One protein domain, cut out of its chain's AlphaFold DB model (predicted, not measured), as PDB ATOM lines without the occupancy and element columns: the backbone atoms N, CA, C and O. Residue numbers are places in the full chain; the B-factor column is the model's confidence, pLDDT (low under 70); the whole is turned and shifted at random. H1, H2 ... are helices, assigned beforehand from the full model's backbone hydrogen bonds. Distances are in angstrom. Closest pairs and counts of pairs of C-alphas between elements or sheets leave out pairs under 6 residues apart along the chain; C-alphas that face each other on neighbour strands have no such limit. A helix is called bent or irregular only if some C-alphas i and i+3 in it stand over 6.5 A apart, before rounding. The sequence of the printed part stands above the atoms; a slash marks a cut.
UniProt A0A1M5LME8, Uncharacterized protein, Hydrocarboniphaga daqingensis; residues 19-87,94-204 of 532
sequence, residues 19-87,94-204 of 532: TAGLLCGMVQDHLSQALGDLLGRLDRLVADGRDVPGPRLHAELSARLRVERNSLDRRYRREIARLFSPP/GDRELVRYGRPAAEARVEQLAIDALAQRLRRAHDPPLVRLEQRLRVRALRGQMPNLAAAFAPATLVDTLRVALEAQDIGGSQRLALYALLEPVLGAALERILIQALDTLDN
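This is residues 19 to 87 and 94 to 204 of the 532 residues of an uncharacterized protein of Hydrocarboniphaga daqingensis (UniProt A0A1M5LME8). Short helix H7 lies in the middle of a helical body, between H2b on one side and H4 on the other, while the long H1 and arm H8b of the bent H8 run side by side in opposite directions. H2 folds back along H1, H5 packs on H8b, and small H3 sits off at the edge, touching no helix. The printed part has 180 residues with eight named helices, H1 to H8 in order, and no named strand; its class is all helix. It is compact, with a radius of gyration of the C-alphas of 16.9 A and spans of 54 by 38 by 28 A.

Begin with H8, residues 173 to 203, assigned as one helix by its hydrogen bonds but bent: C-alphas 182 and 185 are 7.1 A apart. Find C-alpha 173 at (-32.031, -17.401, -50.892); arm H8a runs to residue 182, and H8b, residues 185 to 203, covers 27.3 A to C-alpha 203 at (-31.932, 14.857, -24.439). Find C-alpha 19 at (-25.917, 5.061, -21.104); from there H1 runs 42.4 A to residue 48. H2, residues 55 to 84, is also one helix by its hydrogen bonds but bent, with C-alphas 67 and 70 7.7 A apart: H2a is 55 to 67, 18.7 A, and H2b 70 to 84, 21.8 A. Then come H3, 94 to 101, 10.6 A; H4, 105 to 125, 29.9 A; H5, 127 to 142, 22.3 A; H6, 150 to 153, 5.6 A; and H7, 155 to 167, 18.4 A.

H8 is the hub, touching three other helices. H8b touches H1 at a shallow tilt of 19 degrees, opposite ways; their closest C-alphas, Ala 34 and Ala 190, are 6.0 A apart. With residues 129 to 136 alone, H5 touches H8b, closest at Leu 133 and Leu 199, C-alphas 6.1 A apart. H5 also touches H6, closest at the C-alphas of Glu 134 and Ala 150, 5.0 A. H4, H7 and H8a form an up and down bundle, each running against the one before; Ala 119 and Ala 156 bring H4 and H7 closest, C-alphas 4.8 A apart. H2b touches H7, with C-alphas of Tyr 76 and Ala 165 5.2 A apart. H1 and H2a form a hairpin, closest at the C-alphas of Asp 43 and Ser 62, 6.6 A. Every O i to N i+4 pair is within hydrogen-bond range in H2a, H3, H4, H5, H7 and H8a; H1 has 25 of 26, H2b 10 of 11, H8b 14 of 15, and H6 is too short for one.

The farthest C-alphas, Arg 56 and Arg 143, are 54.3 A apart. Look for the cut at residues 88 to 93, not printed, where C-alphas 87 and 94 are 15.2 A apart. Of the links printed whole, none is long. The mean pLDDT of the printed part is 80.8; values are under 70 at residues 42 to 43, 45 to 53, 86 to 87 and 94 to 106.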
ATOM      1  N   THR A  19     -25.069   4.529 -20.016       76.81
ATOM      2  CA  THR A  19     -25.917   5.061 -21.104       76.81
ATOM      3  C   THR A  19     -25.830   4.201 -22.369       76.81
ATOM      4  O   THR A  19     -26.847   3.930 -23.005       76.81
ATOM      5  N   ALA A  20     -24.630   3.736 -22.732       73.81
ATOM      6  CA  ALA A  20     -24.450   2.831 -23.870       73.81
ATOM      7  C   ALA A  20     -25.155   1.480 -23.642       73.81
ATOM      8  O   ALA A  20     -25.800   0.966 -24.556       73.81
ATOM      9  N   GLY A  21     -25.092   0.948 -22.416       77.81
ATOM     10  CA  GLY A  21     -25.816  -0.260 -22.016       77.81
ATOM     11  C   GLY A  21     -27.336  -0.102 -22.109       77.81
ATOM     12  O   GLY A  21     -28.002  -0.975 -22.661       77.81
ATOM     13  N   LEU A  22     -27.880   1.034 -21.658       83.06
ATOM     14  CA  LEU A  22     -29.312   1.347 -21.766       83.06
ATOM     15  C   LEU A  22     -29.777   1.435 -23.224       83.06
ATOM     16  O   LEU A  22     -30.781   0.824 -23.587       83.06
ATOM     17  N   LEU A  23     -29.026   2.145 -24.074       79.94
ATOM     18  CA  LEU A  23     -29.326   2.233 -25.505       79.94
ATOM     19  C   LEU A  23     -29.267   0.853 -26.175       79.94
ATOM     20  O   LEU A  23     -30.136   0.530 -26.981       79.94
ATOM     21  N   CYS A  24     -28.285   0.020 -25.817       78.00
ATOM     22  CA  CYS A  24     -28.175  -1.345 -26.323       78.00
ATOM     23  C   CYS A  24     -29.375  -2.210 -25.912       78.00
ATOM     24  O   CYS A  24     -29.980  -2.847 -26.776       78.00
ATOM     25  N   GLY A  25     -29.747  -2.202 -24.627       77.06
ATOM     26  CA  GLY A  25     -30.895  -2.955 -24.113       77.06
ATOM     27  C   GLY A  25     -32.199  -2.544 -24.795       77.06
ATOM     28  O   GLY A  25     -32.931  -3.391 -25.294       77.06
ATOM     29  N   MET A  26     -32.424  -1.238 -24.949       83.81
ATOM     30  CA  MET A  26     -33.590  -0.698 -25.653       83.81
ATOM     31  C   MET A  26     -33.659  -1.145 -27.121       83.81
ATOM     32  O   MET A  26     -34.721  -1.547 -27.597       83.81
ATOM     33  N   VAL A  27     -32.540  -1.084 -27.852       76.88
ATOM     34  CA  VAL A  27     -32.484  -1.535 -29.253       76.88
ATOM     35  C   VAL A  27     -32.740  -3.037 -29.344       76.88
ATOM     36  O   VAL A  27     -33.505  -3.473 -30.205       76.88
ATOM     37  N   GLN A  28     -32.147  -3.834 -28.450       76.31
ATOM     38  CA  GLN A  28     -32.382  -5.275 -28.392       76.31
ATOM     39  C   GLN A  28     -33.847  -5.596 -28.125       76.31
ATOM     40  O   GLN A  28     -34.421  -6.395 -28.862       76.31
ATOM     41  N   ASP A  29     -34.458  -4.986 -27.114       80.38
ATOM     42  CA  ASP A  29     -35.827  -5.295 -26.715       80.38
ATOM     43  C   ASP A  29     -36.823  -4.927 -27.814       80.38
ATOM     44  O   ASP A  29     -37.628  -5.771 -28.205       80.38
ATOM     45  N   HIS A  30     -36.708  -3.733 -28.404       78.94
ATOM     46  CA  HIS A  30     -37.628  -3.299 -29.459       78.94
ATOM     47  C   HIS A  30     -37.457  -4.066 -30.764       78.94
ATOM     48  O   HIS A  30     -38.460  -4.438 -31.374       78.94
ATOM     49  N   LEU A  31     -36.224  -4.335 -31.205       74.94
ATOM     50  CA  LEU A  31     -35.999  -5.108 -32.431       74.94
ATOM     51  C   LEU A  31     -36.377  -6.579 -32.252       74.94
ATOM     52  O   LEU A  31     -36.931  -7.177 -33.171       74.94
ATOM     53  N   SER A  32     -36.142  -7.158 -31.073       75.94
ATOM     54  CA  SER A  32     -36.539  -8.542 -30.782       75.94
ATOM     55  C   SER A  32     -38.045  -8.674 -30.617       75.94
ATOM     56  O   SER A  32     -38.637  -9.625 -31.121       75.94
ATOM     57  N   GLN A  33     -38.691  -7.707 -29.963       82.06
ATOM     58  CA  GLN A  33     -40.145  -7.652 -29.886       82.06
ATOM     59  C   GLN A  33     -40.746  -7.497 -31.283       82.06
ATOM     60  O   GLN A  33     -41.652  -8.241 -31.634       82.06
ATOM     61  N   ALA A  34     -40.200  -6.607 -32.114       75.00
ATOM     62  CA  ALA A  34     -40.645  -6.434 -33.492       75.00
ATOM     63  C   ALA A  34     -40.449  -7.701 -34.335       75.00
ATOM     64  O   ALA A  34     -41.347  -8.079 -35.086       75.00
ATOM     65  N   LEU A  35     -39.319  -8.398 -34.183       73.81
ATOM     66  CA  LEU A  35     -39.077  -9.681 -34.841       73.81
ATOM     67  C   LEU A  35     -40.055 -10.755 -34.339       73.81
ATOM     68  O   LEU A  35     -40.627 -11.488 -35.138       73.81
ATOM     69  N   GLY A  36     -40.310 -10.820 -33.031       75.94
ATOM     70  CA  GLY A  36     -41.288 -11.726 -32.431       75.94
ATOM     71  C   GLY A  36     -42.721 -11.457 -32.899       75.94
ATOM     72  O   GLY A  36     -43.438 -12.401 -33.244       75.94
ATOM     73  N   ASP A  37     -43.118 -10.188 -32.962       77.75
ATOM     74  CA  ASP A  37     -44.415  -9.739 -33.464       77.75
ATOM     75  C   ASP A  37     -44.555 -10.044 -34.954       77.75
ATOM     76  O   ASP A  37     -45.605 -10.516 -35.383       77.75
ATOM     77  N   LEU A  38     -43.498  -9.836 -35.745       71.12
ATOM     78  CA  LEU A  38     -43.479 -10.198 -37.156       71.12
ATOM     79  C   LEU A  38     -43.607 -11.700 -37.351       71.12
ATOM     80  O   LEU A  38     -44.438 -12.114 -38.145       71.12
ATOM     81  N   LEU A  39     -42.836 -12.519 -36.638       73.50
ATOM     82  CA  LEU A  39     -42.943 -13.974 -36.748       73.50
ATOM     83  C   LEU A  39     -44.360 -14.438 -36.370       73.50
ATOM     84  O   LEU A  39     -44.935 -15.274 -37.059       73.50
ATOM     85  N   GLY A  40     -44.970 -13.815 -35.355       75.19
ATOM     86  CA  GLY A  40     -46.373 -14.049 -35.003       75.19
ATOM     87  C   GLY A  40     -47.390 -13.510 -36.021       75.19
ATOM     88  O   GLY A  40     -48.489 -14.051 -36.127       75.19
ATOM     89  N   ARG A  41     -47.059 -12.457 -36.778       73.94
ATOM     90  CA  ARG A  41     -47.879 -11.928 -37.883       73.94
ATOM     91  C   ARG A  41     -47.709 -12.733 -39.163       73.94
ATOM     92  O   ARG A  41     -48.692 -12.891 -39.870       73.94
ATOM     93  N   LEU A  42     -46.525 -13.272 -39.448       66.06
ATOM     94  CA  LEU A  42     -46.281 -14.182 -40.567       66.06
ATOM     95  C   LEU A  42     -47.167 -15.418 -40.450       66.06
ATOM     96  O   LEU A  42     -47.750 -15.829 -41.444       66.06
ATOM     97  N   ASP A  43     -47.352 -15.942 -39.236       68.56
ATOM     98  CA  ASP A  43     -48.305 -17.025 -38.981       68.56
ATOM     99  C   ASP A  43     -49.747 -16.654 -39.366       68.56
ATOM    100  O   ASP A  43     -50.476 -17.496 -39.889       68.56
ATOM    101  N   ARG A  44     -50.150 -15.393 -39.155       73.25
ATOM    102  CA  ARG A  44     -51.484 -14.890 -39.527       73.25
ATOM    103  C   ARG A  44     -51.591 -14.592 -41.019       73.25
ATOM    104  O   ARG A  44     -52.559 -14.992 -41.637       73.25
ATOM    105  N   LEU A  45     -50.574 -13.977 -41.617       64.88
ATOM    106  CA  LEU A  45     -50.522 -13.696 -43.056       64.88
ATOM    107  C   LEU A  45     -50.523 -14.984 -43.888       64.88
ATOM    108  O   LEU A  45     -51.142 -15.036 -44.947       64.88
ATOM    109  N   VAL A  46     -49.880 -16.044 -43.389       60.62
ATOM    110  CA  VAL A  46     -49.946 -17.388 -43.982       60.62
ATOM    111  C   VAL A  46     -51.348 -17.981 -43.852       60.62
ATOM    112  O   VAL A  46     -51.820 -18.608 -44.796       60.62
ATOM    113  N   ALA A  47     -52.027 -17.768 -42.720       65.50
ATOM    114  CA  ALA A  47     -53.407 -18.211 -42.530       65.50
ATOM    115  C   ALA A  47     -54.407 -17.430 -43.406       65.50
ATOM    116  O   ALA A  47     -55.372 -18.012 -43.895       65.50
ATOM    117  N   ASP A  48     -54.146 -16.143 -43.646       67.88
ATOM    118  CA  ASP A  48     -55.039 -15.236 -44.372       67.88
ATOM    119  C   ASP A  48     -54.852 -15.283 -45.903       67.88
ATOM    120  O   ASP A  48     -55.693 -14.768 -46.641       67.88
ATOM    121  N   GLY A  49     -53.777 -15.907 -46.401       55.91
ATOM    122  CA  GLY A  49     -53.599 -16.260 -47.815       55.91
ATOM    123  C   GLY A  49     -53.493 -15.092 -48.807       55.91
ATOM    124  O   GLY A  49     -53.643 -15.314 -50.008       55.91
ATOM    125  N   ARG A  50     -53.253 -13.854 -48.350       54.59
ATOM    126  CA  ARG A  50     -53.195 -12.659 -49.216       54.59
ATOM    127  C   ARG A  50     -51.764 -12.206 -49.519       54.59
ATOM    128  O   ARG A  50     -50.921 -12.156 -48.632       54.59
ATOM    129  N   ASP A  51     -51.553 -11.831 -50.782       56.12
ATOM    130  CA  ASP A  51     -50.440 -11.023 -51.307       56.12
ATOM    131  C   ASP A  51     -49.010 -11.542 -51.128       56.12
ATOM    132  O   ASP A  51     -48.084 -10.747 -50.958       56.12
ATOM    133  N   VAL A  52     -48.775 -12.856 -51.246       56.81
ATOM    134  CA  VAL A  52     -47.390 -13.352 -51.244       56.81
ATOM    135  C   VAL A  52     -47.045 -14.303 -52.393       56.81
ATOM    136  O   VAL A  52     -47.825 -15.208 -52.703       56.81
ATOM    137  N   PRO A  53     -45.886 -14.113 -53.063       56.84
ATOM    138  CA  PRO A  53     -45.457 -14.961 -54.167       56.84
ATOM    139  C   PRO A  53     -45.240 -16.408 -53.714       56.84
ATOM    140  O   PRO A  53     -44.273 -16.737 -53.031       56.84
ATOM    141  N   GLY A  54     -46.135 -17.290 -54.162       73.50
ATOM    142  CA  GLY A  54     -46.006 -18.737 -54.028       73.50
ATOM    143  C   GLY A  54     -46.512 -19.278 -52.682       73.50
ATOM    144  O   GLY A  54     -45.746 -19.315 -51.719       73.50
ATOM    145  N   PRO A  55     -47.744 -19.821 -52.605       73.62
ATOM    146  CA  PRO A  55     -48.289 -20.384 -51.362       73.62
ATOM    147  C   PRO A  55     -47.434 -21.533 -50.792       73.62
ATOM    148  O   PRO A  55     -47.375 -21.721 -49.580       73.62
ATOM    149  N   ARG A  56     -46.711 -22.266 -51.653       77.69
ATOM    150  CA  ARG A  56     -45.779 -23.332 -51.242       77.69
ATOM    151  C   ARG A  56     -44.537 -22.798 -50.532       77.69
ATOM    152  O   ARG A  56     -44.228 -23.260 -49.440       77.69
ATOM    153  N   LEU A  57     -43.877 -21.787 -51.108       74.94
ATOM    154  CA  LEU A  57     -42.710 -21.147 -50.487       74.94
ATOM    155  C   LEU A  57     -43.075 -20.558 -49.122       74.94
ATOM    156  O   LEU A  57     -42.286 -20.644 -48.188       74.94
ATOM    157  N   HIS A  58     -44.292 -20.027 -48.990       72.94
ATOM    158  CA  HIS A  58     -44.811 -19.514 -47.726       72.94
ATOM    159  C   HIS A  58     -45.068 -20.590 -46.675       72.94
ATOM    160  O   HIS A  58     -44.682 -20.422 -45.516       72.94
ATOM    161  N   ALA A  59     -45.703 -21.695 -47.063       78.75
ATOM    162  CA  ALA A  59     -45.939 -22.814 -46.160       78.75
ATOM    163  C   ALA A  59     -44.609 -23.384 -45.637       78.75
ATOM    164  O   ALA A  59     -44.444 -23.542 -44.428       78.75
ATOM    165  N   GLU A  60     -43.626 -23.582 -46.518       82.12
ATOM    166  CA  GLU A  60     -42.283 -24.045 -46.148       82.12
ATOM    167  C   GLU A  60     -41.553 -23.050 -45.239       82.12
ATOM    168  O   GLU A  60     -41.003 -23.433 -44.206       82.12
ATOM    169  N   LEU A  61     -41.585 -21.761 -45.593       82.06
ATOM    170  CA  LEU A  61     -40.968 -20.694 -44.811       82.06
ATOM    171  C   LEU A  61     -41.579 -20.602 -43.409       82.06
ATOM    172  O   LEU A  61     -40.847 -20.504 -42.429       82.06
ATOM    173  N   SER A  62     -42.907 -20.666 -43.302       80.81
ATOM    174  CA  SER A  62     -43.613 -20.592 -42.019       80.81
ATOM    175  C   SER A  62     -43.337 -21.806 -41.136       80.81
ATOM    176  O   SER A  62     -43.009 -21.640 -39.962       80.81
ATOM    177  N   ALA A  63     -43.373 -23.018 -41.697       84.56
ATOM    178  CA  ALA A  63     -43.040 -24.240 -40.974       84.56
ATOM    179  C   ALA A  63     -41.606 -24.180 -40.430       84.56
ATOM    180  O   ALA A  63     -41.368 -24.467 -39.256       84.56
ATOM    181  N   ARG A  64     -40.660 -23.725 -41.258       83.00
ATOM    182  CA  ARG A  64     -39.254 -23.605 -40.872       83.00
ATOM    183  C   ARG A  64     -39.026 -22.517 -39.827       83.00
ATOM    184  O   ARG A  64     -38.330 -22.749 -38.844       83.00
ATOM    185  N   LEU A  65     -39.656 -21.354 -39.986       82.50
ATOM    186  CA  LEU A  65     -39.569 -20.272 -39.009       82.50
ATOM    187  C   LEU A  65     -40.200 -20.633 -37.667       82.50
ATOM    188  O   LEU A  65     -39.697 -20.180 -36.646       82.50
ATOM    189  N   ARG A  66     -41.250 -21.460 -37.627       85.12
ATOM    190  CA  ARG A  66     -41.813 -21.953 -36.359       85.12
ATOM    191  C   ARG A  66     -40.802 -22.766 -35.564       85.12
ATOM    192  O   ARG A  66     -40.697 -22.576 -34.356       85.12
ATOM    193  N   VAL A  67     -40.049 -23.629 -36.245       86.12
ATOM    194  CA  VAL A  67     -38.991 -24.435 -35.624       86.12
ATOM    195  C   VAL A  67     -37.824 -23.545 -35.188       86.12
ATOM    196  O   VAL A  67     -37.369 -23.631 -34.049       86.12
ATOM    197  N   GLU A  68     -37.387 -22.629 -36.056       85.88
ATOM    198  CA  GLU A  68     -36.165 -21.843 -35.838       85.88
ATOM    199  C   GLU A  68     -36.375 -20.510 -35.102       85.88
ATOM    200  O   GLU A  68     -35.405 -19.813 -34.809       85.88
ATOM    201  N   ARG A  69     -37.610 -20.129 -34.752       86.69
ATOM    202  CA  ARG A  69     -37.943 -18.812 -34.168       86.69
ATOM    203  C   ARG A  69     -37.073 -18.445 -32.972       86.69
ATOM    204  O   ARG A  69     -36.498 -17.360 -32.931       86.69
ATOM    205  N   ASN A  70     -36.959 -19.352 -32.006       85.00
ATOM    206  CA  ASN A  70     -36.195 -19.102 -30.783       85.00
ATOM    207  C   ASN A  70     -34.685 -19.033 -31.054       85.00
ATOM    208  O   ASN A  70     -33.967 -18.302 -30.374       85.00
ATOM    209  N   SER A  71     -34.204 -19.799 -32.035       87.19
ATOM    210  CA  SER A  71     -32.808 -19.795 -32.485       87.19
ATOM    211  C   SER A  71     -32.476 -18.471 -33.183       87.19
ATOM    212  O   SER A  71     -31.475 -17.825 -32.858       87.19
ATOM    213  N   LEU A  72     -33.361 -18.027 -34.081       86.94
ATOM    214  CA  LEU A  72     -33.250 -16.774 -34.819       86.94
ATOM    215  C   LEU A  72     -33.282 -15.561 -33.883       86.94
ATOM    216  O   LEU A  72     -32.384 -14.729 -33.976       86.94
ATOM    217  N   ASP A  73     -34.236 -15.491 -32.950       85.81
ATOM    218  CA  ASP A  73     -34.344 -14.390 -31.981       85.81
ATOM    219  C   ASP A  73     -33.085 -14.270 -31.110       85.81
ATOM    220  O   ASP A  73     -32.446 -13.217 -31.062       85.81
ATOM    221  N   ARG A  74     -32.640 -15.379 -30.498       86.69
ATOM    222  CA  ARG A  74     -31.410 -15.392 -29.686       86.69
ATOM    223  C   ARG A  74     -30.189 -14.957 -30.487       86.69
ATOM    224  O   ARG A  74     -29.306 -14.285 -29.952       86.69
ATOM    225  N   ARG A  75     -30.100 -15.374 -31.752       87.00
ATOM    226  CA  ARG A  75     -28.971 -15.021 -32.613       87.00
ATOM    227  C   ARG A  75     -29.031 -13.561 -33.036       87.00
ATOM    228  O   ARG A  75     -28.006 -12.896 -32.968       87.00
ATOM    229  N   TYR A  76     -30.205 -13.057 -33.393       87.94
ATOM    230  CA  TYR A  76     -30.392 -11.659 -33.754       87.94
ATOM    231  C   TYR A  76     -30.062 -10.728 -32.582       87.94
ATOM    232  O   TYR A  76     -29.229  -9.837 -32.736       87.94
ATOM    233  N   ARG A  77     -30.563 -11.027 -31.373       86.31
ATOM    234  CA  ARG A  77     -30.176 -10.339 -30.124       86.31
ATOM    235  C   ARG A  77     -28.667 -10.310 -29.922       86.31
ATOM    236  O   ARG A  77     -28.097  -9.267 -29.617       86.31
ATOM    237  N   ARG A  78     -28.006 -11.456 -30.115       87.12
ATOM    238  CA  ARG A  78     -26.551 -11.580 -29.969       87.12
ATOM    239  C   ARG A  78     -25.794 -10.733 -30.991       87.12
ATOM    240  O   ARG A  78     -24.778 -10.143 -30.638       87.12
ATOM    241  N   GLU A  79     -26.247 -10.687 -32.242       85.75
ATOM    242  CA  GLU A  79     -25.602  -9.868 -33.274       85.75
ATOM    243  C   GLU A  79     -25.840  -8.371 -33.052       85.75
ATOM    244  O   GLU A  79     -24.899  -7.597 -33.194       85.75
ATOM    245  N   ILE A  80     -27.026  -7.965 -32.586       85.25
ATOM    246  CA  ILE A  80     -27.281  -6.584 -32.152       85.25
ATOM    247  C   ILE A  80     -26.367  -6.221 -30.979       85.25
ATOM    248  O   ILE A  80     -25.690  -5.202 -31.037       85.25
ATOM    249  N   ALA A  81     -26.272  -7.062 -29.941       83.81
ATOM    250  CA  ALA A  81     -25.398  -6.830 -28.782       83.81
ATOM    251  C   ALA A  81     -23.944  -6.538 -29.178       83.81
ATOM    252  O   ALA A  81     -23.272  -5.698 -28.578       83.81
ATOM    253  N   ARG A  82     -23.463  -7.221 -30.221       83.81
ATOM    254  CA  ARG A  82     -22.107  -7.043 -30.744       83.81
ATOM    255  C   ARG A  82     -21.882  -5.681 -31.387       83.81
ATOM    256  O   ARG A  82     -20.752  -5.220 -31.341       83.81
ATOM    257  N   LEU A  83     -22.912  -5.032 -31.935       81.19
ATOM    258  CA  LEU A  83     -22.789  -3.677 -32.491       81.19
ATOM    259  C   LEU A  83     -22.499  -2.622 -31.417       81.19
ATOM    260  O   LEU A  83     -21.885  -1.601 -31.706       81.19
ATOM    261  N   PHE A  84     -22.950  -2.872 -30.187       82.00
ATOM    262  CA  PHE A  84     -22.773  -1.973 -29.043       82.00
ATOM    263  C   PHE A  84     -21.590  -2.368 -28.156       82.00
ATOM    264  O   PHE A  84     -21.204  -1.615 -27.264       82.00
ATOM    265  N   SER A  85     -21.012  -3.544 -28.397       77.50
ATOM    266  CA  SER A  85     -19.793  -3.979 -27.729       77.50
ATOM    267  C   SER A  85     -18.583  -3.388 -28.457       77.50
ATOM    268  O   SER A  85     -18.575  -3.366 -29.690       77.50
ATOM    269  N   PRO A  86     -17.529  -2.944 -27.747       64.12
ATOM    270  CA  PRO A  86     -16.268  -2.621 -28.402       64.12
ATOM    271  C   PRO A  86     -15.799  -3.844 -29.209       64.12
ATOM    272  O   PRO A  86     -16.036  -4.975 -28.769       64.12
ATOM    273  N   PRO A  87     -15.178  -3.654 -30.388       55.72
ATOM    274  CA  PRO A  87     -14.779  -4.755 -31.254       55.72
ATOM    275  C   PRO A  87     -13.838  -5.690 -30.491       55.72
ATOM    276  O   PRO A  87     -12.656  -5.410 -30.318       55.72
ATOM    277  N   GLY A  94     -13.488 -15.795 -39.335       47.47
ATOM    278  CA  GLY A  94     -13.201 -16.931 -40.231       47.47
ATOM    279  C   GLY A  94     -14.438 -17.648 -40.788       47.47
ATOM    280  O   GLY A  94     -14.557 -17.826 -41.995       47.47
ATOM    281  N   ASP A  95     -15.417 -17.976 -39.939       49.06
ATOM    282  CA  ASP A  95     -16.651 -18.663 -40.369       49.06
ATOM    283  C   ASP A  95     -17.488 -17.785 -41.315       49.06
ATOM    284  O   ASP A  95     -18.053 -18.267 -42.295       49.06
ATOM    285  N   ARG A  96     -17.515 -16.465 -41.076       56.69
ATOM    286  CA  ARG A  96     -18.180 -15.503 -41.972       56.69
ATOM    287  C   ARG A  96     -17.478 -15.403 -43.319       56.69
ATOM    288  O   ARG A  96     -18.157 -15.306 -44.335       56.69
ATOM    289  N   GLU A  97     -16.149 -15.451 -43.335       59.81
ATOM    290  CA  GLU A  97     -15.368 -15.462 -44.572       59.81
ATOM    291  C   GLU A  97     -15.637 -16.737 -45.385       59.81
ATOM    292  O   GLU A  97     -16.001 -16.639 -46.551       59.81
ATOM    293  N   LEU A  98     -15.602 -17.926 -44.776       60.59
ATOM    294  CA  LEU A  98     -15.927 -19.183 -45.467       60.59
ATOM    295  C   LEU A  98     -17.382 -19.262 -45.945       60.59
ATOM    296  O   LEU A  98     -17.644 -19.707 -47.062       60.59
ATOM    297  N   VAL A  99     -18.346 -18.798 -45.144       61.47
ATOM    298  CA  VAL A  99     -19.748 -18.677 -45.586       61.47
ATOM    299  C   VAL A  99     -19.865 -17.697 -46.751       61.47
ATOM    300  O   VAL A  99     -20.566 -18.005 -47.719       61.47
ATOM    301  N   ARG A 100     -19.142 -16.563 -46.700       63.47
ATOM    302  CA  ARG A 100     -19.036 -15.624 -47.822       63.47
ATOM    303  C   ARG A 100     -18.536 -16.399 -49.034       63.47
ATOM    304  O   ARG A 100     -19.236 -16.393 -50.029       63.47
ATOM    305  N   TYR A 101     -17.447 -17.158 -48.979       64.31
ATOM    306  CA  TYR A 101     -16.902 -17.860 -50.150       64.31
ATOM    307  C   TYR A 101     -17.828 -18.913 -50.803       64.31
ATOM    308  O   TYR A 101     -17.707 -19.133 -52.003       64.31
ATOM    309  N   GLY A 102     -18.794 -19.499 -50.084       56.19
ATOM    310  CA  GLY A 102     -19.635 -20.606 -50.578       56.19
ATOM    311  C   GLY A 102     -20.942 -20.251 -51.303       56.19
ATOM    312  O   GLY A 102     -21.616 -21.150 -51.812       56.19
ATOM    313  N   ARG A 103     -21.371 -18.981 -51.333       59.81
ATOM    314  CA  ARG A 103     -22.658 -18.610 -51.962       59.81
ATOM    315  C   ARG A 103     -22.564 -18.469 -53.488       59.81
ATOM    316  O   ARG A 103     -21.605 -17.873 -53.975       59.81
ATOM    317  N   PRO A 104     -23.584 -18.882 -54.266       57.31
ATOM    318  CA  PRO A 104     -23.658 -18.524 -55.679       57.31
ATOM    319  C   PRO A 104     -23.677 -16.997 -55.822       57.31
ATOM    320  O   PRO A 104     -24.452 -16.311 -55.153       57.31
ATOM    321  N   ALA A 105     -22.813 -16.455 -56.683       60.75
ATOM    322  CA  ALA A 105     -22.647 -15.014 -56.876       60.75
ATOM    323  C   ALA A 105     -23.958 -14.285 -57.221       60.75
ATOM    324  O   ALA A 105     -24.198 -13.188 -56.722       60.75
ATOM    325  N   ALA A 106     -24.826 -14.908 -58.026       67.81
ATOM    326  CA  ALA A 106     -26.113 -14.335 -58.407       67.81
ATOM    327  C   ALA A 106     -27.074 -14.220 -57.212       67.81
ATOM    328  O   ALA A 106     -27.619 -13.147 -56.974       67.81
ATOM    329  N   GLU A 107     -27.232 -15.284 -56.420       70.62
ATOM    330  CA  GLU A 107     -28.101 -15.266 -55.235       70.62
ATOM    331  C   GLU A 107     -27.596 -14.279 -54.181       70.62
ATOM    332  O   GLU A 107     -28.383 -13.498 -53.656       70.62
ATOM    333  N   ALA A 108     -26.285 -14.261 -53.917       73.75
ATOM    334  CA  ALA A 108     -25.689 -13.315 -52.976       73.75
ATOM    335  C   ALA A 108     -25.881 -11.860 -53.423       73.75
ATOM    336  O   ALA A 108     -26.180 -11.006 -52.598       73.75
ATOM    337  N   ARG A 109     -25.756 -11.581 -54.728       74.81
ATOM    338  CA  ARG A 109     -25.947 -10.234 -55.277       74.81
ATOM    339  C   ARG A 109     -27.405  -9.790 -55.222       74.81
ATOM    340  O   ARG A 109     -27.662  -8.646 -54.870       74.81
ATOM    341  N   VAL A 110     -28.350 -10.668 -55.557       81.75
ATOM    342  CA  VAL A 110     -29.786 -10.358 -55.447       81.75
ATOM    343  C   VAL A 110     -30.165 -10.128 -53.985       81.75
ATOM    344  O   VAL A 110     -30.888  -9.185 -53.680       81.75
ATOM    345  N   GLU A 111     -29.633 -10.944 -53.075       86.25
ATOM    346  CA  GLU A 111     -29.824 -10.764 -51.639       86.25
ATOM    347  C   GLU A 111     -29.256  -9.432 -51.142       86.25
ATOM    348  O   GLU A 111     -29.959  -8.691 -50.459       86.25
ATOM    349  N   GLN A 112     -28.027  -9.092 -51.539       84.50
ATOM    350  CA  GLN A 112     -27.401  -7.827 -51.169       84.50
ATOM    351  C   GLN A 112     -28.177  -6.627 -51.719       84.50
ATOM    352  O   GLN A 112     -28.443  -5.688 -50.982       84.50
ATOM    353  N   LEU A 113     -28.633  -6.681 -52.976       80.62
ATOM    354  CA  LEU A 113     -29.470  -5.629 -53.561       80.62
ATOM    355  C   LEU A 113     -30.787  -5.445 -52.796       80.62
ATOM    356  O   LEU A 113     -31.234  -4.315 -52.612       80.62
ATOM    357  N   ALA A 114     -31.408  -6.536 -52.339       86.31
ATOM    358  CA  ALA A 114     -32.621  -6.463 -51.527       86.31
ATOM    359  C   ALA A 114     -32.350  -5.842 -50.148       86.31
ATOM    360  O   ALA A 114     -33.149  -5.032 -49.675       86.31
ATOM    361  N   ILE A 115     -31.216  -6.180 -49.530       87.62
ATOM    362  CA  ILE A 115     -30.756  -5.598 -48.264       87.62
ATOM    363  C   ILE A 115     -30.478  -4.104 -48.419       87.62
ATOM    364  O   ILE A 115     -30.983  -3.313 -47.625       87.62
ATOM    365  N   ASP A 116     -29.750  -3.707 -49.460       83.12
ATOM    366  CA  ASP A 116     -29.421  -2.309 -49.736       83.12
ATOM    367  C   ASP A 116     -30.692  -1.498 -50.018       83.12
ATOM    368  O   ASP A 116     -30.875  -0.407 -49.476       83.12
ATOM    369  N   ALA A 117     -31.620  -2.052 -50.806       84.81
ATOM    370  CA  ALA A 117     -32.909  -1.427 -51.082       84.81
ATOM    371  C   ALA A 117     -33.766  -1.290 -49.814       84.81
ATOM    372  O   ALA A 117     -34.411  -0.261 -49.606       84.81
ATOM    373  N   LEU A 118     -33.785  -2.306 -48.948       91.44
ATOM    374  CA  LEU A 118     -34.466  -2.248 -47.656       91.44
ATOM    375  C   LEU A 118     -33.840  -1.182 -46.747       91.44
ATOM    376  O   LEU A 118     -34.548  -0.310 -46.248       91.44
ATOM    377  N   ALA A 119     -32.518  -1.194 -46.589       90.00
ATOM    378  CA  ALA A 119     -31.787  -0.220 -45.790       90.00
ATOM    379  C   ALA A 119     -32.000   1.214 -46.296       90.00
ATOM    380  O   ALA A 119     -32.226   2.124 -45.499       90.00
ATOM    381  N   GLN A 120     -31.986   1.424 -47.615       88.81
ATOM    382  CA  GLN A 120     -32.222   2.733 -48.218       88.81
ATOM    383  C   GLN A 120     -33.658   3.220 -47.992       88.81
ATOM    384  O   GLN A 120     -33.858   4.404 -47.722       88.81
ATOM    385  N   ARG A 121     -34.654   2.332 -48.074       93.50
ATOM    386  CA  ARG A 121     -36.059   2.675 -47.797       93.50
ATOM    387  C   ARG A 121     -36.272   3.033 -46.330       93.50
ATOM    388  O   ARG A 121     -36.828   4.094 -46.059       93.50
ATOM    389  N   LEU A 122     -35.733   2.234 -45.405       92.31
ATOM    390  CA  LEU A 122     -35.743   2.540 -43.971       92.31
ATOM    391  C   LEU A 122     -35.039   3.870 -43.674       92.31
ATOM    392  O   LEU A 122     -35.564   4.693 -42.928       92.31
ATOM    393  N   ARG A 123     -33.884   4.130 -44.303       92.25
ATOM    394  CA  ARG A 123     -33.175   5.407 -44.151       92.25
ATOM    395  C   ARG A 123     -34.018   6.579 -44.636       92.25
ATOM    396  O   ARG A 123     -34.167   7.536 -43.898       92.25
ATOM    397  N   ARG A 124     -34.609   6.499 -45.834       91.56
ATOM    398  CA  ARG A 124     -35.469   7.570 -46.375       91.56
ATOM    399  C   ARG A 124     -36.694   7.829 -45.499       91.56
ATOM    400  O   ARG A 124     -37.060   8.985 -45.319       91.56
ATOM    401  N   ALA A 125     -37.307   6.779 -44.955       93.44
ATOM    402  CA  ALA A 125     -38.472   6.899 -44.078       93.44
ATOM    403  C   ALA A 125     -38.146   7.590 -42.742       93.44
ATOM    404  O   ALA A 125     -38.998   8.273 -42.180       93.44
ATOM    405  N   HIS A 126     -36.911   7.446 -42.249       95.25
ATOM    406  CA  HIS A 126     -36.496   7.921 -40.927       95.25
ATOM    407  C   HIS A 126     -35.288   8.872 -40.968       95.25
ATOM    408  O   HIS A 126     -34.575   9.003 -39.974       95.25
ATOM    409  N   ASP A 127     -35.053   9.560 -42.090       91.62
ATOM    410  CA  ASP A 127     -33.851  10.384 -42.290       91.62
ATOM    411  C   ASP A 127     -33.728  11.518 -41.249       91.62
ATOM    412  O   ASP A 127     -32.682  11.612 -40.598       91.62
ATOM    413  N   PRO A 128     -34.785  12.310 -40.951       92.38
ATOM    414  CA  PRO A 128     -34.673  13.384 -39.964       92.38
ATOM    415  C   PRO A 128     -34.290  12.924 -38.542       92.38
ATOM    416  O   PRO A 128     -33.370  13.519 -37.966       92.38
ATOM    417  N   PRO A 129     -34.938  11.908 -37.926       93.31
ATOM    418  CA  PRO A 129     -34.534  11.440 -36.602       93.31
ATOM    419  C   PRO A 129     -33.176  10.722 -36.606       93.31
ATOM    420  O   PRO A 129     -32.436  10.868 -35.634       93.31
ATOM    421  N   LEU A 130     -32.805  10.019 -37.687       91.62
ATOM    422  CA  LEU A 130     -31.483   9.391 -37.817       91.62
ATOM    423  C   LEU A 130     -30.361  10.432 -37.797       91.62
ATOM    424  O   LEU A 130     -29.454  10.328 -36.976       91.62
ATOM    425  N   VAL A 131     -30.459  11.478 -38.622       89.19
ATOM    426  CA  VAL A 131     -29.444  12.544 -38.686       89.19
ATOM    427  C   VAL A 131     -29.280  13.235 -37.331       89.19
ATOM    428  O   VAL A 131     -28.158  13.497 -36.895       89.19
ATOM    429  N   ARG A 132     -30.386  13.499 -36.620       92.38
ATOM    430  CA  ARG A 132     -30.329  14.075 -35.266       92.38
ATOM    431  C   ARG A 132     -29.626  13.138 -34.288       92.38
ATOM    432  O   ARG A 132     -28.752  13.587 -33.547       92.38
ATOM    433  N   LEU A 133     -29.975  11.852 -34.293       91.38
ATOM    434  CA  LEU A 133     -29.373  10.863 -33.401       91.38
ATOM    435  C   LEU A 133     -27.866  10.724 -33.662       91.38
ATOM    436  O   LEU A 133     -27.075  10.784 -32.722       91.38
ATOM    437  N   GLU A 134     -27.460  10.619 -34.928       88.50
ATOM    438  CA  GLU A 134     -26.053  10.542 -35.337       88.50
ATOM    439  C   GLU A 134     -25.254  11.760 -34.864       88.50
ATOM    440  O   GLU A 134     -24.173  11.611 -34.290       88.50
ATOM    441  N   GLN A 135     -25.797  12.969 -35.038       87.81
ATOM    442  CA  GLN A 135     -25.163  14.198 -34.558       87.81
ATOM    443  C   GLN A 135     -24.990  14.188 -33.034       87.81
ATOM    444  O   GLN A 135     -23.905  14.508 -32.539       87.81
ATOM    445  N   ARG A 136     -26.019  13.786 -32.276       88.62
ATOM    446  CA  ARG A 136     -25.961  13.714 -30.804       88.62
ATOM    447  C   ARG A 136     -24.933  12.695 -30.320       88.62
ATOM    448  O   ARG A 136     -24.111  13.024 -29.460       88.62
ATOM    449  N   LEU A 137     -24.946  11.491 -30.891       87.25
ATOM    450  CA  LEU A 137     -23.989  10.432 -30.566       87.25
ATOM    451  C   LEU A 137     -22.558  10.859 -30.903       87.25
ATOM    452  O   LEU A 137     -21.659  10.676 -30.086       87.25
ATOM    453  N   ARG A 138     -22.346  11.509 -32.054       84.94
ATOM    454  CA  ARG A 138     -21.027  12.012 -32.461       84.94
ATOM    455  C   ARG A 138     -20.508  13.097 -31.519       84.94
ATOM    456  O   ARG A 138     -19.347  13.045 -31.128       84.94
ATOM    457  N   VAL A 139     -21.353  14.047 -31.110       83.25
ATOM    458  CA  VAL A 139     -20.971  15.093 -30.142       83.25
ATOM    459  C   VAL A 139     -20.584  14.483 -28.792       83.25
ATOM    460  O   VAL A 139     -19.577  14.883 -28.213       83.25
ATOM    461  N   ARG A 140     -21.340  13.497 -28.292       84.62
ATOM    462  CA  ARG A 140     -21.002  12.810 -27.034       84.62
ATOM    463  C   ARG A 140     -19.740  11.951 -27.157       84.62
ATOM    464  O   ARG A 140     -18.932  11.939 -26.230       84.62
ATOM    465  N   ALA A 141     -19.531  11.299 -28.299       81.00
ATOM    466  CA  ALA A 141     -18.319  10.531 -28.563       81.00
ATOM    467  C   ALA A 141     -17.064  11.412 -28.615       81.00
ATOM    468  O   ALA A 141     -16.061  11.081 -27.991       81.00
ATOM    469  N   LEU A 142     -17.142  12.582 -29.259       75.31
ATOM    470  CA  LEU A 142     -16.051  13.567 -29.274       75.31
ATOM    471  C   LEU A 142     -15.712  14.104 -27.877       75.31
ATOM    472  O   LEU A 142     -14.571  14.471 -27.619       75.31
ATOM    473  N   ARG A 143     -16.686  14.122 -26.962       82.19
ATOM    474  CA  ARG A 143     -16.491  14.495 -25.553       82.19
ATOM    475  C   ARG A 143     -15.987  13.338 -24.681       82.19
ATOM    476  O   ARG A 143     -15.905  13.501 -23.469       82.19
ATOM    477  N   GLY A 144     -15.719  12.164 -25.258       79.19
ATOM    478  CA  GLY A 144     -15.317  10.966 -24.515       79.19
ATOM    479  C   GLY A 144     -16.413  10.402 -23.602       79.19
ATOM    480  O   GLY A 144     -16.131   9.577 -22.740       79.19
ATOM    481  N   GLN A 145     -17.665  10.837 -23.771       76.94
ATOM    482  CA  GLN A 145     -18.780  10.435 -22.909       76.94
ATOM    483  C   GLN A 145     -19.375   9.079 -23.305       76.94
ATOM    484  O   GLN A 145     -20.135   8.509 -22.531       76.94
ATOM    485  N   MET A 146     -19.092   8.586 -24.513       80.06
ATOM    486  CA  MET A 146     -19.535   7.278 -25.005       80.06
ATOM    487  C   MET A 146     -18.745   6.859 -26.254       80.06
ATOM    488  O   MET A 146     -18.208   7.724 -26.944       80.06
ATOM    489  N   PRO A 147     -18.685   5.561 -26.593       78.56
ATOM    490  CA  PRO A 147     -18.203   5.133 -27.903       78.56
ATOM    491  C   PRO A 147     -19.084   5.696 -29.031       78.56
ATOM    492  O   PRO A 147     -20.259   6.010 -28.830       78.56
ATOM    493  N   ASN A 148     -18.528   5.813 -30.239       80.38
ATOM    494  CA  ASN A 148     -19.306   6.225 -31.404       80.38
ATOM    495  C   ASN A 148     -20.279   5.107 -31.818       80.38
ATOM    496  O   ASN A 148     -19.905   4.175 -32.525       80.38
ATOM    497  N   LEU A 149     -21.529   5.225 -31.375       86.38
ATOM    498  CA  LEU A 149     -22.598   4.266 -31.658       86.38
ATOM    499  C   LEU A 149     -23.411   4.609 -32.915       86.38
ATOM    500  O   LEU A 149     -24.357   3.891 -33.223       86.38
ATOM    501  N   ALA A 150     -23.073   5.670 -33.660       84.25
ATOM    502  CA  ALA A 150     -23.854   6.099 -34.828       84.25
ATOM    503  C   ALA A 150     -24.040   4.962 -35.852       84.25
ATOM    504  O   ALA A 150     -25.146   4.709 -36.323       84.25
ATOM    505  N   ALA A 151     -22.977   4.190 -36.105       83.06
ATOM    506  CA  ALA A 151     -23.015   3.052 -37.020       83.06
ATOM    507  C   ALA A 151     -23.930   1.903 -36.550       83.06
ATOM    508  O   ALA A 151     -24.425   1.152 -37.388       83.06
ATOM    509  N   ALA A 152     -24.180   1.771 -35.242       86.12
ATOM    510  CA  ALA A 152     -25.044   0.727 -34.684       86.12
ATOM    511  C   ALA A 152     -26.536   0.999 -34.950       86.12
ATOM    512  O   ALA A 152     -27.320   0.058 -35.033       86.12
ATOM    513  N   PHE A 153     -26.915   2.270 -35.124       87.81
ATOM    514  CA  PHE A 153     -28.284   2.684 -35.460       87.81
ATOM    515  C   PHE A 153     -28.529   2.813 -36.968       87.81
ATOM    516  O   PHE A 153     -29.670   3.006 -37.388       87.81
ATOM    517  N   ALA A 154     -27.484   2.698 -37.791       88.88
ATOM    518  CA  ALA A 154     -27.622   2.791 -39.235       88.88
ATOM    519  C   ALA A 154     -28.533   1.659 -39.756       88.88
ATOM    520  O   ALA A 154     -28.272   0.486 -39.464       88.88
ATOM    521  N   PRO A 155     -29.558   1.960 -40.580       92.06
ATOM    522  CA  PRO A 155     -30.463   0.942 -41.113       92.06
ATOM    523  C   PRO A 155     -29.739  -0.197 -41.839       92.06
ATOM    524  O   PRO A 155     -30.120  -1.354 -41.695       92.06
ATOM    525  N   ALA A 156     -28.654   0.111 -42.557       86.50
ATOM    526  CA  ALA A 156     -27.819  -0.892 -43.218       86.50
ATOM    527  C   ALA A 156     -27.241  -1.911 -42.224       86.50
ATOM    528  O   ALA A 156     -27.327  -3.113 -42.455       86.50
ATOM    529  N   THR A 157     -26.732  -1.447 -41.084       85.88
ATOM    530  CA  THR A 157     -26.158  -2.307 -40.044       85.88
ATOM    531  C   THR A 157     -27.228  -3.179 -39.381       85.88
ATOM    532  O   THR A 157     -27.013  -4.367 -39.139       85.88
ATOM    533  N   LEU A 158     -28.415  -2.623 -39.123       88.69
ATOM    534  CA  LEU A 158     -29.532  -3.374 -38.538       88.69
ATOM    535  C   LEU A 158     -30.056  -4.468 -39.479       88.69
ATOM    536  O   LEU A 158     -30.340  -5.582 -39.035       88.69
ATOM    537  N   VAL A 159     -30.143  -4.184 -40.780       91.12
ATOM    538  CA  VAL A 159     -30.532  -5.187 -41.780       91.12
ATOM    539  C   VAL A 159     -29.419  -6.225 -41.975       91.12
ATOM    540  O   VAL A 159     -29.712  -7.412 -42.115       91.12
ATOM    541  N   ASP A 160     -28.146  -5.833 -41.902       86.56
ATOM    542  CA  ASP A 160     -27.026  -6.774 -42.010       86.56
ATOM    543  C   ASP A 160     -26.958  -7.748 -40.821       86.56
ATOM    544  O   ASP A 160     -26.747  -8.948 -41.003       86.56
ATOM    545  N   THR A 161     -27.228  -7.287 -39.595       88.00
ATOM    546  CA  THR A 161     -27.324  -8.200 -38.435       88.00
ATOM    547  C   THR A 161     -28.459  -9.210 -38.582       88.00
ATOM    548  O   THR A 161     -28.302 -10.374 -38.200       88.00
ATOM    549  N   LEU A 162     -29.575  -8.801 -39.188       89.94
ATOM    550  CA  LEU A 162     -30.677  -9.696 -39.525       89.94
ATOM    551  C   LEU A 162     -30.253 -10.703 -40.599       89.94
ATOM    552  O   LEU A 162     -30.510 -11.895 -40.428       89.94
ATOM    553  N   ARG A 163     -29.550 -10.260 -41.654       91.19
ATOM    554  CA  ARG A 163     -28.963 -11.158 -42.659       91.19
ATOM    555  C   ARG A 163     -28.136 -12.230 -41.967       91.19
ATOM    556  O   ARG A 163     -28.454 -13.404 -42.116       91.19
ATOM    557  N   VAL A 164     -27.147 -11.843 -41.156       85.38
ATOM    558  CA  VAL A 164     -26.250 -12.762 -40.424       85.38
ATOM    559  C   VAL A 164     -27.021 -13.743 -39.533       85.38
ATOM    560  O   VAL A 164     -26.633 -14.911 -39.400       85.38
ATOM    561  N   ALA A 165     -28.116 -13.294 -38.917       88.56
ATOM    562  CA  ALA A 165     -28.990 -14.152 -38.127       88.56
ATOM    563  C   ALA A 165     -29.758 -15.163 -38.998       88.56
ATOM    564  O   ALA A 165     -29.907 -16.309 -38.579       88.56
ATOM    565  N   LEU A 166     -30.183 -14.785 -40.207       88.81
ATOM    566  CA  LEU A 166     -30.872 -15.657 -41.164       88.81
ATOM    567  C   LEU A 166     -29.933 -16.653 -41.862       88.81
ATOM    568  O   LEU A 166     -30.336 -17.791 -42.097       88.81
ATOM    569  N   GLU A 167     -28.678 -16.287 -42.164       83.56
ATOM    570  CA  GLU A 167     -27.717 -17.210 -42.815       83.56
ATOM    571  C   GLU A 167     -27.430 -18.442 -41.953       83.56
ATOM    572  O   GLU A 167     -27.090 -19.508 -42.456       83.56
ATOM    573  N   ALA A 168     -27.591 -18.287 -40.644       81.44
ATOM    574  CA  ALA A 168     -27.473 -19.345 -39.661       81.44
ATOM    575  C   ALA A 168     -28.461 -20.495 -39.834       81.44
ATOM    576  O   ALA A 168     -28.150 -21.614 -39.433       81.44
ATOM    577  N   GLN A 169     -29.657 -20.183 -40.334       81.44
ATOM    578  CA  GLN A 169     -30.842 -21.033 -40.216       81.44
ATOM    579  C   GLN A 169     -31.070 -21.907 -41.455       81.44
ATOM    580  O   GLN A 169     -32.147 -22.471 -41.635       81.44
ATOM    581  N   ASP A 170     -30.069 -21.996 -42.339       76.25
ATOM    582  CA  ASP A 170     -30.125 -22.749 -43.601       76.25
ATOM    583  C   ASP A 170     -31.355 -22.396 -44.479       76.25
ATOM    584  O   ASP A 170     -31.818 -23.160 -45.320       76.25
ATOM    585  N   ILE A 171     -31.901 -21.190 -44.294       83.00
ATOM    586  CA  ILE A 171     -33.028 -20.656 -45.067       83.00
ATOM    587  C   ILE A 171     -32.548 -20.389 -46.497       83.00
ATOM    588  O   ILE A 171     -31.489 -19.790 -46.679       83.00
ATOM    589  N   GLY A 172     -33.308 -20.796 -47.517       82.56
ATOM    590  CA  GLY A 172     -32.937 -20.594 -48.923       82.56
ATOM    591  C   GLY A 172     -32.872 -19.114 -49.332       82.56
ATOM    592  O   GLY A 172     -33.473 -18.253 -48.692       82.56
ATOM    593  N   GLY A 173     -32.166 -18.790 -50.422       83.88
ATOM    594  CA  GLY A 173     -32.031 -17.401 -50.892       83.88
ATOM    595  C   GLY A 173     -33.375 -16.728 -51.205       83.88
ATOM    596  O   GLY A 173     -33.650 -15.638 -50.713       83.88
ATOM    597  N   SER A 174     -34.259 -17.413 -51.934       83.12
ATOM    598  CA  SER A 174     -35.619 -16.936 -52.246       83.12
ATOM    599  C   SER A 174     -36.472 -16.699 -50.995       83.12
ATOM    600  O   SER A 174     -37.190 -15.707 -50.901       83.12
ATOM    601  N   GLN A 175     -36.343 -17.583 -50.006       85.88
ATOM    602  CA  GLN A 175     -37.001 -17.478 -48.707       85.88
ATOM    603  C   GLN A 175     -36.510 -16.250 -47.921       85.88
ATOM    604  O   GLN A 175     -37.325 -15.517 -47.365       85.88
ATOM    605  N   ARG A 176     -35.198 -15.965 -47.923       90.00
ATOM    606  CA  ARG A 176     -34.643 -14.749 -47.299       90.00
ATOM    607  C   ARG A 176     -35.124 -13.474 -47.994       90.00
ATOM    608  O   ARG A 176     -35.494 -12.526 -47.312       90.00
ATOM    609  N   LEU A 177     -35.197 -13.467 -49.326       88.75
ATOM    610  CA  LEU A 177     -35.734 -12.332 -50.090       88.75
ATOM    611  C   LEU A 177     -37.190 -12.021 -49.724       88.75
ATOM    612  O   LEU A 177     -37.525 -10.863 -49.474       88.75
ATOM    613  N   ALA A 178     -38.036 -13.053 -49.635       86.19
ATOM    614  CA  ALA A 178     -39.415 -12.901 -49.177       86.19
ATOM    615  C   ALA A 178     -39.471 -12.351 -47.742       86.19
ATOM    616  O   ALA A 178     -40.262 -11.453 -47.452       86.19
ATOM    617  N   LEU A 179     -38.585 -12.824 -46.858       88.00
ATOM    618  CA  LEU A 179     -38.497 -12.307 -45.495       88.00
ATOM    619  C   LEU A 179     -38.120 -10.831 -45.439       88.00
ATOM    620  O   LEU A 179     -38.768 -10.100 -44.699       88.00
ATOM    621  N   TYR A 180     -37.134 -10.367 -46.212       90.06
ATOM    622  CA  TYR A 180     -36.759  -8.947 -46.212       90.06
ATOM    623  C   TYR A 180     -37.915  -8.042 -46.652       90.06
ATOM    624  O   TYR A 180     -38.117  -6.986 -46.054       90.06
ATOM    625  N   ALA A 181     -38.702  -8.465 -47.645       87.25
ATOM    626  CA  ALA A 181     -39.884  -7.723 -48.082       87.25
ATOM    627  C   ALA A 181     -40.959  -7.646 -46.983       87.25
ATOM    628  O   ALA A 181     -41.521  -6.583 -46.734       87.25
ATOM    629  N   LEU A 182     -41.208  -8.754 -46.280       85.31
ATOM    630  CA  LEU A 182     -42.186  -8.812 -45.187       85.31
ATOM    631  C   LEU A 182     -41.708  -8.074 -43.925       85.31
ATOM    632  O   LEU A 182     -42.525  -7.576 -43.150       85.31
ATOM    633  N   LEU A 183     -40.390  -7.992 -43.722       85.50
ATOM    634  CA  LEU A 183     -39.750  -7.338 -42.579       85.50
ATOM    635  C   LEU A 183     -39.762  -5.819 -42.659       85.50
ATOM    636  O   LEU A 183     -39.764  -5.173 -41.616       85.50
ATOM    637  N   GLU A 184     -39.823  -5.242 -43.852       89.62
ATOM    638  CA  GLU A 184     -39.767  -3.797 -44.054       89.62
ATOM    639  C   GLU A 184     -40.731  -2.971 -43.184       89.62
ATOM    640  O   GLU A 184     -40.244  -2.137 -42.415       89.62
ATOM    641  N   PRO A 185     -42.064  -3.180 -43.225       88.00
ATOM    642  CA  PRO A 185     -42.988  -2.358 -42.445       88.00
ATOM    643  C   PRO A 185     -42.800  -2.539 -40.935       88.00
ATOM    644  O   PRO A 185     -43.017  -1.606 -40.161       88.00
ATOM    645  N   VAL A 186     -42.383  -3.731 -40.499       86.75
ATOM    646  CA  VAL A 186     -42.187  -4.017 -39.074       86.75
ATOM    647  C   VAL A 186     -40.881  -3.419 -38.563       86.75
ATOM    648  O   VAL A 186     -40.872  -2.816 -37.491       86.75
ATOM    649  N   LEU A 187     -39.802  -3.521 -39.342       87.25
ATOM    650  CA  LEU A 187     -38.529  -2.879 -39.029       87.25
ATOM    651  C   LEU A 187     -38.664  -1.356 -39.020       87.25
ATOM    652  O   LEU A 187     -38.117  -0.731 -38.120       87.25
ATOM    653  N   GLY A 188     -39.434  -0.763 -39.940       89.62
ATOM    654  CA  GLY A 188     -39.709   0.678 -39.940       89.62
ATOM    655  C   GLY A 188     -40.403   1.141 -38.655       89.62
ATOM    656  O   GLY A 188     -39.895   2.007 -37.945       89.62
ATOM    657  N   ALA A 189     -41.507   0.492 -38.277       89.06
ATOM    658  CA  ALA A 189     -42.242   0.834 -37.054       89.06
ATOM    659  C   ALA A 189     -41.445   0.569 -35.759       89.06
ATOM    660  O   ALA A 189     -41.672   1.205 -34.726       89.06
ATOM    661  N   ALA A 190     -40.539  -0.411 -35.769       86.62
ATOM    662  CA  ALA A 190     -39.629  -0.657 -34.653       86.62
ATOM    663  C   ALA A 190     -38.545   0.421 -34.571       86.62
ATOM    664  O   ALA A 190     -38.302   0.968 -33.496       86.62
ATOM    665  N   LEU A 191     -37.936   0.753 -35.712       90.06
ATOM    666  CA  LEU A 191     -36.887   1.754 -35.814       90.06
ATOM    667  C   LEU A 191     -37.397   3.132 -35.388       90.06
ATOM    668  O   LEU A 191     -36.727   3.799 -34.612       90.06
ATOM    669  N   GLU A 192     -38.599   3.530 -35.799       92.88
ATOM    670  CA  GLU A 192     -39.212   4.789 -35.364       92.88
ATOM    671  C   GLU A 192     -39.286   4.905 -33.834       92.88
ATOM    672  O   GLU A 192     -38.817   5.889 -33.258       92.88
ATOM    673  N   ARG A 193     -39.797   3.866 -33.160       90.25
ATOM    674  CA  ARG A 193     -39.888   3.817 -31.691       90.25
ATOM    675  C   ARG A 193     -38.515   3.892 -31.030       90.25
ATOM    676  O   ARG A 193     -38.333   4.654 -30.083       90.25
ATOM    677  N   ILE A 194     -37.548   3.142 -31.560       88.62
ATOM    678  CA  ILE A 194     -36.161   3.138 -31.082       88.62
ATOM    679  C   ILE A 194     -35.543   4.529 -31.207       88.62
ATOM    680  O   ILE A 194     -34.912   4.994 -30.263       88.62
ATOM    681  N   LEU A 195     -35.715   5.200 -32.347       90.81
ATOM    682  CA  LEU A 195     -35.128   6.516 -32.592       90.81
ATOM    683  C   LEU A 195     -35.731   7.585 -31.680       90.81
ATOM    684  O   LEU A 195     -34.983   8.387 -31.123       90.81
ATOM    685  N   ILE A 196     -37.054   7.576 -31.489       91.06
ATOM    686  CA  ILE A 196     -37.739   8.503 -30.575       91.06
ATOM    687  C   ILE A 196     -37.214   8.318 -29.150       91.06
ATOM    688  O   ILE A 196     -36.799   9.287 -28.517       91.06
ATOM    689  N   GLN A 197     -37.167   7.078 -28.663       88.06
ATOM    690  CA  GLN A 197     -36.732   6.797 -27.297       88.06
ATOM    691  C   GLN A 197     -35.223   7.025 -27.101       88.06
ATOM    692  O   GLN A 197     -34.803   7.494 -26.043       88.06
ATOM    693  N   ALA A 198     -34.396   6.759 -28.119       88.00
ATOM    694  CA  ALA A 198     -32.966   7.061 -28.092       88.00
ATOM    695  C   ALA A 198     -32.708   8.565 -27.987       88.00
ATOM    696  O   ALA A 198     -31.881   8.988 -27.181       88.00
ATOM    697  N   LEU A 199     -33.418   9.370 -28.783       91.06
ATOM    698  CA  LEU A 199     -33.321  10.827 -28.729       91.06
ATOM    699  C   LEU A 199     -33.779  11.360 -27.371       91.06
ATOM    700  O   LEU A 199     -33.045  12.135 -26.767       91.06
ATOM    701  N   ASP A 200     -34.907  10.873 -26.850       90.25
ATOM    702  CA  ASP A 200     -35.404  11.261 -25.525       90.25
ATOM    703  C   ASP A 200     -34.402  10.909 -24.412       90.25
ATOM    704  O   ASP A 200     -34.063  11.749 -23.587       90.25
ATOM    705  N   THR A 201     -33.803   9.715 -24.457       87.69
ATOM    706  CA  THR A 201     -32.761   9.294 -23.497       87.69
ATOM    707  C   THR A 201     -31.498  10.169 -23.580       87.69
ATOM    708  O   THR A 201     -30.792  10.370 -22.588       87.69
ATOM    709  N   LEU A 202     -31.170  10.683 -24.769       86.19
ATOM    710  CA  LEU A 202     -30.014  11.556 -24.984       86.19
ATOM    711  C   LEU A 202     -30.293  13.023 -24.634       86.19
ATOM    712  O   LEU A 202     -29.354  13.726 -24.248       86.19
ATOM    713  N   ASP A 203     -31.529  13.490 -24.777       88.25
ATOM    714  CA  ASP A 203     -31.932  14.857 -24.439       88.25
ATOM    715  C   ASP A 203     -32.279  14.986 -22.943       88.25
ATOM    716  O   ASP A 203     -31.939  15.993 -22.325       88.25
ATOM    717  N   ASN A 204     -32.836  13.931 -22.343       85.81
ATOM    718  CA  ASN A 204     -33.167  13.818 -20.924       85.81
ATOM    719  C   ASN A 204     -32.284  12.749 -20.260       85.81
ATOM    720  O   ASN A 204     -32.766  11.656 -19.945       85.81
TER     721      ASN A 204